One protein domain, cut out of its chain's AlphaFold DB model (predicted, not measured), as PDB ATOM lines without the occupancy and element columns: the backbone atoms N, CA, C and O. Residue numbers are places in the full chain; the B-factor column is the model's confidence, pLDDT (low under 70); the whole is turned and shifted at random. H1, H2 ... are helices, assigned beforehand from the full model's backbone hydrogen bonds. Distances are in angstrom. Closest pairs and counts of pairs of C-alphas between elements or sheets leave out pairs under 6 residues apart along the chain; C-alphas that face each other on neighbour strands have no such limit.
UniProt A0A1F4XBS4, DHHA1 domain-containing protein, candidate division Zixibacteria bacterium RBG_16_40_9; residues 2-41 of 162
ATOM      1  N   THR A   2     127.712 113.577 124.237       86.81
ATOM      2  CA  THR A   2     128.626 113.835 123.098       86.81
ATOM      3  C   THR A   2     129.502 112.628 122.735       86.81
ATOM      4  O   THR A   2     129.376 112.112 121.629       86.81
ATOM      5  N   ASP A   3     130.265 112.080 123.686       81.94
ATOM      6  CA  ASP A   3     131.187 110.938 123.468       81.94
ATOM      7  C   ASP A   3     130.481 109.613 123.147       81.94
ATOM      8  O   ASP A   3     131.054 108.655 122.626       81.94
ATOM      9  N   THR A   4     129.194 109.552 123.472       85.31
ATOM     10  CA  THR A   4     128.308 108.424 123.174       85.31
ATOM     11  C   THR A   4     127.570 108.602 121.845       85.31
ATOM     12  O   THR A   4     126.766 107.747 121.481       85.31
ATOM     13  N   GLY A   5     127.761 109.724 121.142       83.00
ATOM     14  CA  GLY A   5     127.035 110.036 119.910       83.00
ATOM     15  C   GLY A   5     125.526 110.064 120.121       83.00
ATOM     16  O   GLY A   5     124.793 109.431 119.369       83.00
ATOM     17  N   ARG A   6     125.066 110.721 121.195       89.38
ATOM     18  CA  ARG A   6     123.666 110.690 121.660       89.38
ATOM     19  C   ARG A   6     123.188 109.263 121.963       89.38
ATOM     20  O   ARG A   6     122.114 108.855 121.547       89.38
ATOM     21  N   PHE A   7     124.031 108.507 122.669       89.94
ATOM     22  CA  PHE A   7     123.802 107.105 123.040       89.94
ATOM     23  C   PHE A   7     123.752 106.109 121.864       89.94
ATOM     24  O   PHE A   7     123.327 104.969 122.031       89.94
ATOM     25  N   ARG A   8     124.222 106.511 120.673       84.69
ATOM     26  CA  ARG A   8     124.282 105.667 119.467       84.69
ATOM     27  C   ARG A   8     125.522 104.779 119.413       84.69
ATOM     28  O   ARG A   8     125.488 103.697 118.835       84.69
ATOM     29  N   PHE A   9     126.660 105.277 119.890       82.69
ATOM     30  CA  PHE A   9     127.944 104.607 119.685       82.69
ATOM     31  C   PHE A   9     128.090 103.387 120.596       82.69
ATOM     32  O   PHE A   9     127.478 103.325 121.662       82.69
ATOM     33  N   SER A  10     128.967 102.451 120.216       78.12
ATOM     34  CA  SER A  10     129.290 101.256 121.014       78.12
ATOM     35  C   SER A  10     129.945 101.566 122.365       78.12
ATOM     36  O   SER A  10     130.047 100.680 123.207       78.12
ATOM     37  N   SER A  11     130.372 102.814 122.591       81.50
ATOM     38  CA  SER A  11     130.796 103.328 123.899       81.50
ATOM     39  C   SER A  11     129.635 103.494 124.888       81.50
ATOM     40  O   SER A  11     129.866 103.671 126.083       81.50
ATOM     41  N   THR A  12     128.387 103.430 124.420       90.19
ATOM     42  CA  THR A  12     127.196 103.508 125.267       90.19
ATOM     43  C   THR A  12     127.018 102.211 126.044       90.19
ATOM     44  O   THR A  12     126.861 101.137 125.473       90.19
ATOM     45  N   THR A  13     127.002 102.318 127.369       93.81
ATOM     46  CA  THR A  13     126.830 101.192 128.291       93.81
ATOM     47  C   THR A  13     125.598 101.387 129.174       93.81
ATOM     48  O   THR A  13     125.110 102.507 129.354       93.81
ATOM     49  N   SER A  14     125.134 100.305 129.812       96.50
ATOM     50  CA  SER A  14     124.096 100.399 130.851       96.50
ATOM     51  C   SER A  14     124.486 101.405 131.941       96.50
ATOM     52  O   SER A  14     123.655 102.205 132.363       96.50
ATOM     53  N   LYS A  15     125.771 101.446 132.326       96.06
ATOM     54  CA  LYS A  15     126.286 102.417 133.298       96.06
ATOM     55  C   LYS A  15     126.106 103.859 132.820       96.06
ATOM     56  O   LYS A  15     125.613 104.675 133.587       96.06
ATOM     57  N   SER A  16     126.456 104.176 131.568       94.38
ATOM     58  CA  SER A  16     126.292 105.546 131.052       94.38
ATOM     59  C   SER A  16     124.833 106.002 131.024       94.38
ATOM     60  O   SER A  16     124.566 107.172 131.281       94.38
ATOM     61  N   LEU A  17     123.891 105.090 130.755       96.25
ATOM     62  CA  LEU A  17     122.461 105.405 130.771       96.25
ATOM     63  C   LEU A  17     121.940 105.611 132.199       96.25
ATOM     64  O   LEU A  17     121.237 106.586 132.435       96.25
ATOM     65  N   LYS A  18     122.343 104.761 133.154       97.75
ATOM     66  CA  LYS A  18     121.986 104.913 134.577       97.75
ATOM     67  C   LYS A  18     122.486 106.237 135.154       97.75
ATOM     68  O   LYS A  18     121.692 107.006 135.672       97.75
ATOM     69  N   VAL A  19     123.767 106.550 134.950       96.75
ATOM     70  CA  VAL A  19     124.347 107.829 135.393       96.75
ATOM     71  C   VAL A  19     123.643 109.017 134.734       96.75
ATOM     72  O   VAL A  19     123.415 110.032 135.376       96.75
ATOM     73  N   SER A  20     123.261 108.906 133.457       95.69
ATOM     74  CA  SER A  20     122.511 109.980 132.792       95.69
ATOM     75  C   SER A  20     121.126 110.188 133.413       95.69
ATOM     76  O   SER A  20     120.696 111.331 133.512       95.69
ATOM     77  N   ALA A  21     120.446 109.122 133.847       97.56
ATOM     78  CA  ALA A  21     119.169 109.223 134.553       97.56
ATOM     79  C   ALA A  21     119.330 109.896 135.926       97.56
ATOM     80  O   ALA A  21     118.607 110.841 136.217       97.56
ATOM     81  N   GLU A  22     120.337 109.494 136.709       98.25
ATOM     82  CA  GLU A  22     120.658 110.120 138.002       98.25
ATOM     83  C   GLU A  22     120.949 111.622 137.848       98.25
ATOM     84  O   GLU A  22     120.476 112.442 138.627       98.25
ATOM     85  N   LEU A  23     121.683 112.022 136.804       97.62
ATOM     86  CA  LEU A  23     121.950 113.439 136.537       97.62
ATOM     87  C   LEU A  23     120.673 114.230 136.234       97.62
ATOM     88  O   LEU A  23     120.571 115.386 136.638       97.62
ATOM     89  N   ILE A  24     119.708 113.623 135.542       97.81
ATOM     90  CA  ILE A  24     118.405 114.246 135.273       97.81
ATOM     91  C   ILE A  24     117.615 114.408 136.574       97.81
ATOM     92  O   ILE A  24     117.055 115.476 136.809       97.81
ATOM     93  N   GLU A  25     117.619 113.399 137.449       98.38
ATOM     94  CA  GLU A  25     117.000 113.488 138.783       98.38
ATOM     95  C   GLU A  25     117.627 114.602 139.637       98.38
ATOM     96  O   GLU A  25     116.927 115.273 140.392       98.38
ATOM     97  N   LEU A  26     118.928 114.856 139.465       98.25
ATOM     98  CA  LEU A  26     119.659 115.952 140.111       98.25
ATOM     99  C   LEU A  26     119.471 117.323 139.428       98.25
ATOM    100  O   LEU A  26     120.090 118.303 139.846       98.25
ATOM    101  N   GLY A  27     118.623 117.417 138.400       97.88
ATOM    102  CA  GLY A  27     118.243 118.675 137.754       97.88
ATOM    103  C   GLY A  27     118.983 119.003 136.456       97.88
ATOM    104  O   GLY A  27     118.837 120.113 135.944       97.88
ATOM    105  N   ALA A  28     119.763 118.076 135.890       97.12
ATOM    106  CA  ALA A  28     120.263 118.254 134.530       97.12
ATOM    107  C   ALA A  28     119.088 118.258 133.540       97.12
ATOM    108  O   ALA A  28     118.260 117.351 133.552       97.12
ATOM    109  N   ASP A  29     119.049 119.245 132.645       96.94
ATOM    110  CA  ASP A  29     118.035 119.351 131.593       96.94
ATOM    111  C   ASP A  29     118.621 118.876 130.247       96.94
ATOM    112  O   ASP A  29     119.406 119.601 129.620       96.94
ATOM    113  N   PRO A  30     118.253 117.671 129.760       93.88
ATOM    114  CA  PRO A  30     118.735 117.169 128.481       93.88
ATOM    115  C   PRO A  30     118.366 118.074 127.313       93.88
ATOM    116  O   PRO A  30     119.178 118.203 126.401       93.88
ATOM    117  N   LYS A  31     117.185 118.709 127.337       94.38
ATOM    118  CA  LYS A  31     116.728 119.589 126.259       94.38
ATOM    119  C   LYS A  31     117.629 120.813 126.179       94.38
ATOM    120  O   LYS A  31     118.169 121.085 125.111       94.38
ATOM    121  N   LEU A  32     117.850 121.502 127.299       95.00
ATOM    122  CA  LEU A  32     118.742 122.664 127.354       95.00
ATOM    123  C   LEU A  32     120.158 122.310 126.876       95.00
ATOM    124  O   LEU A  32     120.766 123.051 126.103       95.00
ATOM    125  N   LEU A  33     120.687 121.165 127.309       92.12
ATOM    126  CA  LEU A  33     122.008 120.697 126.889       92.12
ATOM    127  C   LEU A  33     122.050 120.397 125.387       92.12
ATOM    128  O   LEU A  33     122.986 120.815 124.704       92.12
ATOM    129  N   THR A  34     121.048 119.692 124.852       92.00
ATOM    130  CA  THR A  34     120.984 119.407 123.414       92.00
ATOM    131  C   THR A  34     120.785 120.665 122.590       92.00
ATOM    132  O   THR A  34     121.402 120.764 121.535       92.00
ATOM    133  N   ASP A  35     119.983 121.621 123.058       92.50
ATOM    134  CA  ASP A  35     119.711 122.868 122.346       92.50
ATOM    135  C   ASP A  35     121.002 123.667 122.165       92.50
ATOM    136  O   ASP A  35     121.357 124.042 121.048       92.50
ATOM    137  N   ASN A  36     121.769 123.814 123.245       90.25
ATOM    138  CA  ASN A  36     123.042 124.530 123.223       90.25
ATOM    139  C   ASN A  36     124.112 123.836 122.365       90.25
ATOM    140  O   ASN A  36     124.921 124.509 121.727       90.25
ATOM    141  N   ILE A  37     124.126 122.499 122.335       87.81
ATOM    142  CA  ILE A  37     125.173 121.728 121.645       87.81
ATOM    143  C   ILE A  37     124.826 121.449 120.174       87.81
ATOM    144  O   ILE A  37     125.725 121.388 119.339       87.81
ATOM    145  N   TYR A  38     123.552 121.237 119.842       85.88
ATOM    146  CA  TYR A  38     123.134 120.733 118.528       85.88
ATOM    147  C   TYR A  38     122.129 121.620 117.792       85.88
ATOM    148  O   TYR A  38     122.058 121.525 116.568       85.88
ATOM    149  N   TYR A  39     121.365 122.462 118.492       87.56
ATOM    150  CA  TYR A  39     120.353 123.341 117.888       87.56
ATOM    151  C   TYR A  39     120.798 124.812 117.871       87.56
ATOM    152  O   TYR A  39     119.978 125.724 117.924       87.56
ATOM    153  N   SER A  40     122.107 125.037 117.759       85.19
ATOM    154  CA  SER A  40     122.753 126.356 117.741       85.19
ATOM    155  C   SER A  40     123.438 126.685 116.404       85.19
ATOM    156  O   SER A  40     124.164 127.673 116.304       85.19
ATOM    157  N   VAL A  41     123.206 125.876 115.361       87.00
ATOM    158  CA  VAL A  41     123.794 126.072 114.022       87.00
ATOM    159  C   VAL A  41     123.116 127.212 113.263       87.00
ATOM    160  O   VAL A  41     121.897 127.390 113.337       87.00
TER     161      VAL A  41
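Overview. This is residues 2 to 41 of the 162 residues of the protein "DHHA1 domain-containing protein" of candidate division Zixibacteria bacterium RBG_16_40_9 (UniProt A0A1F4XBS4). Two helices, H1 then H2, make a wide V in a flat, loosely built part, with a corner at the tight link between them. Before H1, residues 2 to 13 form a long stretch with no named element, folding back from the start of H1 towards the open side of the V. The printed part has 40 residues, is all helix with no named strand, and is only just loose, close to compact, with a radius of gyration of the C-alphas of 11.0 A and spans of 30 by 25 by 9 A.

Arrangement. H1, residues 14 to 25, and H2, residues 30 to 38, are close but not clearly touching. Their closest C-alphas, those of Ile 24 and Pro 30, are 7.4 A apart. Their lines are only just about perpendicular, at 70.5 degrees. In both helices every O i to N i+4 pair is within hydrogen-bond range.

Along the chain. H1 begins at C-alpha 14, (124.096, 100.399, 130.851), and measures 16.9 A from first to last C-alpha. H2 measures 11.5 A and ends at C-alpha 38, (123.134, 120.733, 118.528).

Size, cuts and confidence. The two C-alphas farthest apart, those of Ser 14 and Val 41, are 30.7 A apart. Residues 21 to 27, of which 21 to 25 belong to H1, stand free. The printed part has no cut, and no printed residue has a pLDDT under 70.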